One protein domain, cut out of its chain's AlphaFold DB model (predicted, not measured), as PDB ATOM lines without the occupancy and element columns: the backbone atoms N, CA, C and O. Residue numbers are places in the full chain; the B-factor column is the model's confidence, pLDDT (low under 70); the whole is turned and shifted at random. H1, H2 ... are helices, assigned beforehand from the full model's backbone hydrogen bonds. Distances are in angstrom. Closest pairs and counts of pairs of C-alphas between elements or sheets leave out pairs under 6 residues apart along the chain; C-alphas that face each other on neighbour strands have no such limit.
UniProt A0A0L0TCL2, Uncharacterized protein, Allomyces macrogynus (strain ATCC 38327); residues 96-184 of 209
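Overview. This is residues 96 to 184 of the 209 residues of an uncharacterized protein of Allomyces macrogynus (strain ATCC 38327) (UniProt A0A0L0TCL2). This is a loose, open model in which H3 and the long H4 meet near their ends as a corner, H4 sticking out as an arm; short H2 is near H3, and H1 sits apart beyond a long loop. It has 89 residues with four named helices, H1 to H4 in order, no named strand, class all helix; the radius of gyration of the C-alphas is 16.5 A, the spans 46 by 32 by 26 A.

Arrangement. Start at H1, residues 98 to 107, apart from H2, residues 127 to 135. H2 is close to but not clearly touching H3, residues 145 to 158, at a steep tilt of 53 degrees, opposite ways; the closest C-alphas, Arg 134 and Ile 154, are 8.0 A apart. H3 and H4, residues 161 to 184, are close but not clearly touching, only just about perpendicular at 71 degrees; their closest C-alphas, Pro 157 and Asn 163, are 7.9 A apart. In H1 every O i to N i+4 pair is within hydrogen-bond range; H2 has 4 of 5, H3 8 of 10, H4 17 of 20.

Along the chain. Find C-alpha 98 at (514.434, 316.996, 582.172), where H1 begins. H3 spans 20.0 A; H4 runs 35.1 A, with a kink of 29 degrees near residue 168, to C-alpha 184 at (534.089, 330.833, 548.905).

Size, cuts and confidence. The printed part has no cut; the H1 to H2 link is long, and residues 111 to 142 have pLDDT under 70.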
ATOM      1  N   ALA A  96     511.647 311.744 579.554       75.19
ATOM      2  CA  ALA A  96     511.891 313.013 578.900       75.19
ATOM      3  C   ALA A  96     513.261 313.512 579.322       75.19
ATOM      4  O   ALA A  96     513.638 313.346 580.487       75.19
ATOM      5  N   PRO A  97     513.991 314.200 578.436       77.50
ATOM      6  CA  PRO A  97     515.091 315.005 578.913       77.50
ATOM      7  C   PRO A  97     514.514 316.054 579.886       77.50
ATOM      8  O   PRO A  97     513.597 316.792 579.509       77.50
ATOM      9  N   PRO A  98     515.025 316.153 581.126       75.88
ATOM     10  CA  PRO A  98     514.434 316.996 582.172       75.88
ATOM     11  C   PRO A  98     514.400 318.483 581.788       75.88
ATOM     12  O   PRO A  98     513.528 319.236 582.222       75.88
ATOM     13  N   THR A  99     515.316 318.900 580.911       78.69
ATOM     14  CA  THR A  99     515.380 320.254 580.352       78.69
ATOM     15  C   THR A  99     514.138 320.617 579.539       78.69
ATOM     16  O   THR A  99     513.691 321.763 579.597       78.69
ATOM     17  N   TRP A 100     513.537 319.659 578.829       77.81
ATOM     18  CA  TRP A 100     512.333 319.896 578.028       77.81
ATOM     19  C   TRP A 100     511.098 320.091 578.897       77.81
ATOM     20  O   TRP A 100     510.301 320.991 578.632       77.81
ATOM     21  N   ASP A 101     510.947 319.305 579.961       80.19
ATOM     22  CA  ASP A 101     509.824 319.475 580.885       80.19
ATOM     23  C   ASP A 101     509.908 320.808 581.628       80.19
ATOM     24  O   ASP A 101     508.892 321.491 581.779       80.19
ATOM     25  N   TYR A 102     511.114 321.216 582.036       83.19
ATOM     26  CA  TYR A 102     511.346 322.541 582.606       83.19
ATOM     27  C   TYR A 102     510.946 323.655 581.627       83.19
ATOM     28  O   TYR A 102     510.170 324.544 581.988       83.19
ATOM     29  N   LEU A 103     511.418 323.580 580.375       83.50
ATOM     30  CA  LEU A 103     511.103 324.560 579.334       83.50
ATOM     31  C   LEU A 103     509.587 324.661 579.102       83.50
ATOM     32  O   LEU A 103     509.028 325.759 579.117       83.50
ATOM     33  N   ARG A 104     508.894 323.526 578.941       83.81
ATOM     34  CA  ARG A 104     507.441 323.514 578.701       83.81
ATOM     35  C   ARG A 104     506.665 324.115 579.866       83.81
ATOM     36  O   ARG A 104     505.780 324.935 579.629       83.81
ATOM     37  N   LYS A 105     507.023 323.761 581.107       86.38
ATOM     38  CA  LYS A 105     506.402 324.326 582.317       86.38
ATOM     39  C   LYS A 105     506.584 325.842 582.376       86.38
ATOM     40  O   LYS A 105     505.611 326.560 582.588       86.38
ATOM     41  N   ARG A 106     507.802 326.332 582.126       90.44
ATOM     42  CA  ARG A 106     508.122 327.768 582.146       90.44
ATOM     43  C   ARG A 106     507.340 328.562 581.098       90.44
ATOM     44  O   ARG A 106     506.888 329.665 581.386       90.44
ATOM     45  N   HIS A 107     507.168 328.001 579.905       87.44
ATOM     46  CA  HIS A 107     506.509 328.676 578.784       87.44
ATOM     47  C   HIS A 107     505.024 328.311 578.617       87.44
ATOM     48  O   HIS A 107     504.413 328.732 577.639       87.44
ATOM     49  N   LYS A 108     504.434 327.549 579.554       87.12
ATOM     50  CA  LYS A 108     503.043 327.052 579.494       87.12
ATOM     51  C   LYS A 108     502.710 326.367 578.159       87.12
ATOM     52  O   LYS A 108     501.604 326.493 577.639       87.12
ATOM     53  N   LEU A 109     503.681 325.655 577.590       82.56
ATOM     54  CA  LEU A 109     503.493 324.942 576.330       82.56
ATOM     55  C   LEU A 109     502.714 323.648 576.594       82.56
ATOM     56  O   LEU A 109     503.041 322.935 577.550       82.56
ATOM     57  N   PRO A 110     501.705 323.312 575.771       75.62
ATOM     58  CA  PRO A 110     500.971 322.068 575.939       75.62
ATOM     59  C   PRO A 110     501.920 320.878 575.772       75.62
ATOM     60  O   PRO A 110     502.837 320.890 574.949       75.62
ATOM     61  N   ALA A 111     501.694 319.827 576.555       65.81
ATOM     62  CA  ALA A 111     502.405 318.567 576.403       65.81
ATOM     63  C   ALA A 111     501.872 317.854 575.150       65.81
ATOM     64  O   ALA A 111     500.998 316.992 575.250       65.81
ATOM     65  N   GLY A 112     502.332 318.255 573.962       61.12
ATOM     66  CA  GLY A 112     501.896 317.663 572.704       61.12
ATOM     67  C   GLY A 112     502.381 318.349 571.442       61.12
ATOM     68  O   GLY A 112     502.879 319.468 571.466       61.12
ATOM     69  N   ILE A 113     502.150 317.664 570.320       53.59
ATOM     70  CA  ILE A 113     502.433 318.195 568.990       53.59
ATOM     71  C   ILE A 113     501.463 319.324 568.705       53.59
ATOM     72  O   ILE A 113     500.309 319.109 568.336       53.59
ATOM     73  N   VAL A 114     501.965 320.539 568.828       44.25
ATOM     74  CA  VAL A 114     501.283 321.718 568.332       44.25
ATOM     75  C   VAL A 114     501.595 321.827 566.842       44.25
ATOM     76  O   VAL A 114     502.617 322.378 566.446       44.25
ATOM     77  N   ILE A 115     500.720 321.283 565.991       42.44
ATOM     78  CA  ILE A 115     500.691 321.663 564.572       42.44
ATOM     79  C   ILE A 115     499.958 323.004 564.497       42.44
ATOM     80  O   ILE A 115     498.803 323.071 564.085       42.44
ATOM     81  N   THR A 116     500.582 324.091 564.955       38.47
ATOM     82  CA  THR A 116     500.019 325.419 564.699       38.47
ATOM     83  C   THR A 116     500.366 325.826 563.282       38.47
ATOM     84  O   THR A 116     501.464 326.306 563.003       38.47
ATOM     85  N   SER A 117     499.382 325.690 562.400       36.12
ATOM     86  CA  SER A 117     499.207 326.617 561.288       36.12
ATOM     87  C   SER A 117     498.780 327.972 561.864       36.12
ATOM     88  O   SER A 117     497.597 328.284 561.956       36.12
ATOM     89  N   ARG A 118     499.744 328.735 562.383       42.56
ATOM     90  CA  ARG A 118     499.670 330.196 562.517       42.56
ATOM     91  C   ARG A 118     501.056 330.717 562.862       42.56
ATOM     92  O   ARG A 118     501.721 330.198 563.756       42.56
ATOM     93  N   SER A 119     501.492 331.689 562.072       43.91
ATOM     94  CA  SER A 119     502.756 332.402 562.195       43.91
ATOM     95  C   SER A 119     503.002 332.829 563.642       43.91
ATOM     96  O   SER A 119     502.196 333.529 564.249       43.91
ATOM     97  N   TRP A 120     504.127 332.393 564.206       47.56
ATOM     98  CA  TRP A 120     504.632 332.984 565.437       47.56
ATOM     99  C   TRP A 120     505.089 334.420 565.133       47.56
ATOM    100  O   TRP A 120     505.793 334.620 564.141       47.56
ATOM    101  N   PRO A 121     504.750 335.416 565.969       52.00
ATOM    102  CA  PRO A 121     505.109 336.815 565.722       52.00
ATOM    103  C   PRO A 121     506.618 337.105 565.830       52.00
ATOM    104  O   PRO A 121     507.047 338.210 565.530       52.00
ATOM    105  N   SER A 122     507.440 336.135 566.246       60.81
ATOM    106  CA  SER A 122     508.862 336.337 566.557       60.81
ATOM    107  C   SER A 122     509.851 335.880 565.473       60.81
ATOM    108  O   SER A 122     511.050 335.874 565.730       60.81
ATOM    109  N   GLY A 123     509.396 335.488 564.275       51.78
ATOM    110  CA  GLY A 123     510.283 335.218 563.126       51.78
ATOM    111  C   GLY A 123     511.199 333.989 563.244       51.78
ATOM    112  O   GLY A 123     511.994 333.728 562.343       51.78
ATOM    113  N   TRP A 124     511.092 333.197 564.314       45.62
ATOM    114  CA  TRP A 124     511.821 331.935 564.433       45.62
ATOM    115  C   TRP A 124     511.186 330.862 563.538       45.62
ATOM    116  O   TRP A 124     509.960 330.717 563.540       45.62
ATOM    117  N   PRO A 125     511.972 330.063 562.792       47.81
ATOM    118  CA  PRO A 125     511.416 329.019 561.944       47.81
ATOM    119  C   PRO A 125     510.764 327.911 562.791       47.81
ATOM    120  O   PRO A 125     511.436 327.101 563.431       47.81
ATOM    121  N   THR A 126     509.431 327.844 562.716       50.94
ATOM    122  CA  THR A 126     508.505 326.866 563.331       50.94
ATOM    123  C   THR A 126     508.911 325.393 563.147       50.94
ATOM    124  O   THR A 126     508.477 324.511 563.887       50.94
ATOM    125  N   VAL A 127     509.780 325.099 562.178       49.16
ATOM    126  CA  VAL A 127     510.230 323.748 561.818       49.16
ATOM    127  C   VAL A 127     511.088 323.097 562.917       49.16
ATOM    128  O   VAL A 127     511.030 321.880 563.092       49.16
ATOM    129  N   PHE A 128     511.837 323.873 563.709       41.84
ATOM    130  CA  PHE A 128     512.805 323.304 564.659       41.84
ATOM    131  C   PHE A 128     512.156 322.684 565.911       41.84
ATOM    132  O   PHE A 128     512.607 321.642 566.388       41.84
ATOM    133  N   ALA A 129     511.051 323.256 566.404       46.12
ATOM    134  CA  ALA A 129     510.304 322.691 567.534       46.12
ATOM    135  C   ALA A 129     509.604 321.371 567.161       46.12
ATOM    136  O   ALA A 129     509.526 320.450 567.971       46.12
ATOM    137  N   LEU A 130     509.158 321.239 565.905       49.16
ATOM    138  CA  LEU A 130     508.461 320.050 565.414       49.16
ATOM    139  C   LEU A 130     509.387 318.842 565.238       49.16
ATOM    140  O   LEU A 130     508.939 317.716 565.431       49.16
ATOM    141  N   ILE A 131     510.660 319.040 564.884       49.25
ATOM    142  CA  ILE A 131     511.590 317.924 564.643       49.25
ATOM    143  C   ILE A 131     511.999 317.253 565.959       49.25
ATOM    144  O   ILE A 131     512.020 316.023 566.034       49.25
ATOM    145  N   VAL A 132     512.263 318.026 567.016       49.22
ATOM    146  CA  VAL A 132     512.686 317.440 568.298       49.22
ATOM    147  C   VAL A 132     511.508 316.785 569.030       49.22
ATOM    148  O   VAL A 132     511.661 315.689 569.566       49.22
ATOM    149  N   ASP A 133     510.311 317.375 568.955       47.41
ATOM    150  CA  ASP A 133     509.111 316.839 569.617       47.41
ATOM    151  C   ASP A 133     508.502 315.627 568.873       47.41
ATOM    152  O   ASP A 133     507.904 314.745 569.489       47.41
ATOM    153  N   ARG A 134     508.698 315.521 567.544       48.28
ATOM    154  CA  ARG A 134     508.227 314.369 566.743       48.28
ATOM    155  C   ARG A 134     509.147 313.153 566.790       48.28
ATOM    156  O   ARG A 134     508.662 312.031 566.651       48.28
ATOM    157  N   ILE A 135     510.455 313.349 566.965       51.75
ATOM    158  CA  ILE A 135     511.422 312.239 567.017       51.75
ATOM    159  C   ILE A 135     511.545 311.683 568.446       51.75
ATOM    160  O   ILE A 135     511.769 310.481 568.616       51.75
ATOM    161  N   LEU A 136     511.306 312.511 569.470       51.09
ATOM    162  CA  LEU A 136     511.349 312.120 570.882       51.09
ATOM    163  C   LEU A 136     510.030 312.464 571.597       51.09
ATOM    164  O   LEU A 136     510.005 313.367 572.437       51.09
ATOM    165  N   PRO A 137     508.929 311.723 571.353       51.22
ATOM    166  CA  PRO A 137     507.690 311.882 572.105       51.22
ATOM    167  C   PRO A 137     507.831 311.188 573.465       51.22
ATOM    168  O   PRO A 137     507.098 310.269 573.800       51.22
ATOM    169  N   CYS A 138     508.844 311.572 574.233       53.12
ATOM    170  CA  CYS A 138     509.203 310.939 575.494       53.12
ATOM    171  C   CYS A 138     508.878 311.846 576.672       53.12
ATOM    172  O   CYS A 138     509.531 311.741 577.692       53.12
ATOM    173  N   GLY A 139     507.897 312.748 576.550       57.91
ATOM    174  CA  GLY A 139     507.360 313.458 577.713       57.91
ATOM    175  C   GLY A 139     506.928 312.454 578.796       57.91
ATOM    176  O   GLY A 139     506.376 311.412 578.433       57.91
ATOM    177  N   PRO A 140     507.094 312.744 580.102       57.12
ATOM    178  CA  PRO A 140     506.631 311.859 581.177       57.12
ATOM    179  C   PRO A 140     505.131 311.544 581.065       57.12
ATOM    180  O   PRO A 140     504.680 310.510 581.540       57.12
ATOM    181  N   ASN A 141     504.379 312.403 580.368       55.28
ATOM    182  CA  ASN A 141     502.933 312.303 580.212       55.28
ATOM    183  C   ASN A 141     502.478 311.553 578.948       55.28
ATOM    184  O   ASN A 141     501.280 311.395 578.778       55.28
ATOM    185  N   ARG A 142     503.382 311.107 578.057       65.94
ATOM    186  CA  ARG A 142     503.010 310.430 576.795       65.94
ATOM    187  C   ARG A 142     503.708 309.081 576.647       65.94
ATOM    188  O   ARG A 142     504.473 308.863 575.712       65.94
ATOM    189  N   GLN A 143     503.464 308.181 577.590       78.50
ATOM    190  CA  GLN A 143     503.881 306.780 577.489       78.50
ATOM    191  C   GLN A 143     502.673 305.897 577.144       78.50
ATOM    192  O   GLN A 143     501.526 306.291 577.350       78.50
ATOM    193  N   GLY A 144     502.908 304.698 576.609       85.69
ATOM    194  CA  GLY A 144     501.827 303.749 576.324       85.69
ATOM    195  C   GLY A 144     501.023 304.073 575.058       85.69
ATOM    196  O   GLY A 144     501.587 304.425 574.020       85.69
ATOM    197  N   GLU A 145     499.699 303.916 575.125       86.88
ATOM    198  CA  GLU A 145     498.801 304.014 573.962       86.88
ATOM    199  C   GLU A 145     498.771 305.409 573.320       86.88
ATOM    200  O   GLU A 145     498.630 305.520 572.102       86.88
ATOM    201  N   GLU A 146     498.975 306.486 574.087       83.62
ATOM    202  CA  GLU A 146     499.035 307.836 573.512       83.62
ATOM    203  C   GLU A 146     500.246 307.998 572.584       83.62
ATOM    204  O   GLU A 146     500.122 308.536 571.481       83.62
ATOM    205  N   TRP A 147     501.409 307.475 572.991       83.94
ATOM    206  CA  TRP A 147     502.609 307.450 572.154       83.94
ATOM    207  C   TRP A 147     502.362 306.680 570.859       83.94
ATOM    208  O   TRP A 147     502.719 307.152 569.779       83.94
ATOM    209  N   LYS A 148     501.707 305.519 570.964       87.50
ATOM    210  CA  LYS A 148     501.371 304.667 569.821       87.50
ATOM    211  C   LYS A 148     500.422 305.381 568.863       87.50
ATOM    212  O   LYS A 148     500.716 305.458 567.675       87.50
ATOM    213  N   ARG A 149     499.342 305.985 569.372       87.12
ATOM    214  CA  ARG A 149     498.395 306.784 568.573       87.12
ATOM    215  C   ARG A 149     499.102 307.924 567.843       87.12
ATOM    216  O   ARG A 149     498.871 308.137 566.655       87.12
ATOM    217  N   LEU A 150     499.983 308.631 568.547       84.50
ATOM    218  CA  LEU A 150     500.758 309.736 567.999       84.50
ATOM    219  C   LEU A 150     501.702 309.269 566.883       84.50
ATOM    220  O   LEU A 150     501.708 309.843 565.794       84.50
ATOM    221  N   ARG A 151     502.466 308.199 567.130       84.50
ATOM    222  CA  ARG A 151     503.363 307.587 566.142       84.50
ATOM    223  C   ARG A 151     502.607 307.127 564.902       84.50
ATOM    224  O   ARG A 151     503.023 307.482 563.803       84.50
ATOM    225  N   SER A 152     501.487 306.431 565.074       88.56
ATOM    226  CA  SER A 152     500.648 305.969 563.964       88.56
ATOM    227  C   SER A 152     500.068 307.119 563.142       88.56
ATOM    228  O   SER A 152     499.968 306.996 561.928       88.56
ATOM    229  N   ALA A 153     499.728 308.254 563.763       87.75
ATOM    230  CA  ALA A 153     499.228 309.426 563.041       87.75
ATOM    231  C   ALA A 153     500.327 310.156 562.241       87.75
ATOM    232  O   ALA A 153     500.064 310.723 561.183       87.75
ATOM    233  N   ILE A 154     501.564 310.159 562.742       84.75
ATOM    234  CA  ILE A 154     502.686 310.922 562.164       84.75
ATOM    235  C   ILE A 154     503.476 310.124 561.140       84.75
ATOM    236  O   ILE A 154     504.075 310.698 560.227       84.75
ATOM    237  N   GLN A 155     503.533 308.808 561.306       86.75
ATOM    238  CA  GLN A 155     504.372 307.970 560.475       86.75
ATOM    239  C   GLN A 155     503.979 308.016 558.988       86.75
ATOM    240  O   GLN A 155     504.881 308.235 558.177       86.75
ATOM    241  N   PRO A 156     502.688 307.906 558.607       87.75
ATOM    242  CA  PRO A 156     502.275 307.939 557.206       87.75
ATOM    243  C   PRO A 156     502.621 309.223 556.441       87.75
ATOM    244  O   PRO A 156     503.028 309.092 555.294       87.75
ATOM    245  N   PRO A 157     502.500 310.449 556.995       83.94
ATOM    246  CA  PRO A 157     502.888 311.651 556.255       83.94
ATOM    247  C   PRO A 157     504.406 311.882 556.189       83.94
ATOM    248  O   PRO A 157     504.884 312.429 555.197       83.94
ATOM    249  N   ILE A 158     505.166 311.493 557.223       83.69
ATOM    250  CA  ILE A 158     506.608 311.805 557.312       83.69
ATOM    251  C   ILE A 158     507.487 310.735 556.673       83.69
ATOM    252  O   ILE A 158     508.443 311.069 555.981       83.69
ATOM    253  N   PHE A 159     507.184 309.460 556.914       84.19
ATOM    254  CA  PHE A 159     508.043 308.345 556.519       84.19
ATOM    255  C   PHE A 159     507.536 307.485 555.344       84.19
ATOM    256  O   PHE A 159     507.978 306.338 555.247       84.19
ATOM    257  N   PRO A 160     506.648 307.932 554.430       86.69
ATOM    258  CA  PRO A 160     506.359 307.127 553.258       86.69
ATOM    259  C   PRO A 160     507.550 307.239 552.285       86.69
ATOM    260  O   PRO A 160     508.008 308.354 552.007       86.69
ATOM    261  N   PRO A 161     508.033 306.125 551.705       87.06
ATOM    262  CA  PRO A 161     509.166 306.144 550.776       87.06
ATOM    263  C   PRO A 161     508.975 307.129 549.615       87.06
ATOM    264  O   PRO A 161     509.914 307.794 549.191       87.06
ATOM    265  N   LYS A 162     507.726 307.298 549.160       89.19
ATOM    266  CA  LYS A 162     507.359 308.225 548.081       89.19
ATOM    267  C   LYS A 162     507.634 309.694 548.419       89.19
ATOM    268  O   LYS A 162     507.987 310.455 547.525       89.19
ATOM    269  N   ASN A 163     507.522 310.095 549.689       86.94
ATOM    270  CA  ASN A 163     507.765 311.487 550.083       86.94
ATOM    271  C   ASN A 163     509.252 311.775 550.313       86.94
ATOM    272  O   ASN A 163     509.631 312.942 550.310       86.94
ATOM    273  N   ALA A 164     510.102 310.753 550.480       88.19
ATOM    274  CA  ALA A 164     511.533 310.957 550.708       88.19
ATOM    275  C   ALA A 164     512.164 311.791 549.578       88.19
ATOM    276  O   ALA A 164     512.809 312.800 549.850       88.19
ATOM    277  N   HIS A 165     511.863 311.459 548.317       87.44
ATOM    278  CA  HIS A 165     512.357 312.192 547.145       87.44
ATOM    279  C   HIS A 165     511.952 313.675 547.130       87.44
ATOM    280  O   HIS A 165     512.742 314.520 546.712       87.44
ATOM    281  N   ALA A 166     510.754 314.007 547.626       88.88
ATOM    282  CA  ALA A 166     510.271 315.386 547.681       88.88
ATOM    283  C   ALA A 166     511.062 316.255 548.676       88.88
ATOM    284  O   ALA A 166     511.138 317.474 548.508       88.88
ATOM    285  N   TYR A 167     511.648 315.641 549.710       86.81
ATOM    286  CA  TYR A 167     512.506 316.332 550.672       86.81
ATOM    287  C   TYR A 167     513.979 316.299 550.265       86.81
ATOM    288  O   TYR A 167     514.664 317.300 550.470       86.81
ATOM    289  N   CYS A 168     514.456 315.199 549.670       90.31
ATOM    290  CA  CYS A 168     515.852 315.047 549.251       90.31
ATOM    291  C   CYS A 168     516.293 316.186 548.329       90.31
ATOM    292  O   CYS A 168     517.260 316.859 548.653       90.31
ATOM    293  N   SER A 169     515.524 316.511 547.285       90.75
ATOM    294  CA  SER A 169     515.898 317.586 546.352       90.75
ATOM    295  C   SER A 169     516.062 318.954 547.028       90.75
ATOM    296  O   SER A 169     516.985 319.702 546.711       90.75
ATOM    297  N   LYS A 170     515.206 319.281 548.003       92.94
ATOM    298  CA  LYS A 170     515.314 320.527 548.783       92.94
ATOM    299  C   LYS A 170     516.515 320.505 549.726       92.94
ATOM    300  O   LYS A 170     517.196 321.518 549.870       92.94
ATOM    301  N   VAL A 171     516.768 319.368 550.377       93.31
ATOM    302  CA  VAL A 171     517.939 319.191 551.247       93.31
ATOM    303  C   VAL A 171     519.227 319.287 550.431       93.31
ATOM    304  O   VAL A 171     520.159 319.954 550.876       93.31
ATOM    305  N   ASP A 172     519.263 318.713 549.231       94.25
ATOM    306  CA  ASP A 172     520.414 318.750 548.329       94.25
ATOM    307  C   ASP A 172     520.715 320.182 547.879       94.25
ATOM    308  O   ASP A 172     521.860 320.618 547.962       94.25
ATOM    309  N   GLN A 173     519.690 320.959 547.509       95.75
ATOM    310  CA  GLN A 173     519.854 322.374 547.153       95.75
ATOM    311  C   GLN A 173     520.442 323.200 548.302       95.75
ATOM    312  O   GLN A 173     521.408 323.936 548.106       95.75
ATOM    313  N   ILE A 174     519.893 323.063 549.513       95.25
ATOM    314  CA  ILE A 174     520.398 323.781 550.694       95.25
ATOM    315  C   ILE A 174     521.827 323.327 551.025       95.25
ATOM    316  O   ILE A 174     522.667 324.142 551.408       95.25
ATOM    317  N   THR A 175     522.119 322.036 550.866       96.50
ATOM    318  CA  THR A 175     523.453 321.477 551.120       96.50
ATOM    319  C   THR A 175     524.472 322.013 550.120       96.50
ATOM    320  O   THR A 175     525.540 322.456 550.538       96.50
ATOM    321  N   ALA A 176     524.130 322.051 548.830       96.88
ATOM    322  CA  ALA A 176     524.968 322.635 547.786       96.88
ATOM    323  C   ALA A 176     525.249 324.118 548.069       96.88
ATOM    324  O   ALA A 176     526.404 324.529 548.098       96.88
ATOM    325  N   GLN A 177     524.219 324.900 548.409       97.38
ATOM    326  CA  GLN A 177     524.387 326.309 548.787       97.38
ATOM    327  C   GLN A 177     525.304 326.494 550.006       97.38
ATOM    328  O   GLN A 177     526.120 327.415 550.038       97.38
ATOM    329  N   ALA A 178     525.190 325.631 551.016       96.06
ATOM    330  CA  ALA A 178     526.056 325.690 552.188       96.06
ATOM    331  C   ALA A 178     527.520 325.356 551.841       96.06
ATOM    332  O   ALA A 178     528.429 326.024 552.340       96.06
ATOM    333  N   LEU A 179     527.749 324.352 550.987       97.50
ATOM    334  CA  LEU A 179     529.081 323.971 550.506       97.50
ATOM    335  C   LEU A 179     529.727 325.098 549.693       97.50
ATOM    336  O   LEU A 179     530.857 325.474 549.996       97.50
ATOM    337  N   ASP A 180     528.976 325.715 548.786       97.81
ATOM    338  CA  ASP A 180     529.389 326.891 548.014       97.81
ATOM    339  C   ASP A 180     529.865 328.047 548.907       97.81
ATOM    340  O   ASP A 180     530.893 328.684 548.660       97.81
ATOM    341  N   VAL A 181     529.108 328.360 549.964       97.62
ATOM    342  CA  VAL A 181     529.469 329.431 550.907       97.62
ATOM    343  C   VAL A 181     530.757 329.088 551.655       97.62
ATOM    344  O   VAL A 181     531.610 329.965 551.834       97.62
ATOM    345  N   MET A 182     530.915 327.829 552.075       96.69
ATOM    346  CA  MET A 182     532.130 327.364 552.744       96.69
ATOM    347  C   MET A 182     533.340 327.405 551.809       96.69
ATOM    348  O   MET A 182     534.391 327.893 552.221       96.69
ATOM    349  N   GLU A 183     533.197 326.975 550.557       97.62
ATOM    350  CA  GLU A 183     534.265 327.033 549.556       97.62
ATOM    351  C   GLU A 183     534.713 328.477 549.308       97.62
ATOM    352  O   GLU A 183     535.889 328.796 549.485       97.62
ATOM    353  N   ARG A 184     533.772 329.399 549.057       96.94
ATOM    354  CA  ARG A 184     534.089 330.833 548.905       96.94
ATOM    355  C   ARG A 184     534.753 331.426 550.150       96.94
ATOM    356  O   ARG A 184     535.560 332.350 550.046       96.94
TER     357      ARG A 184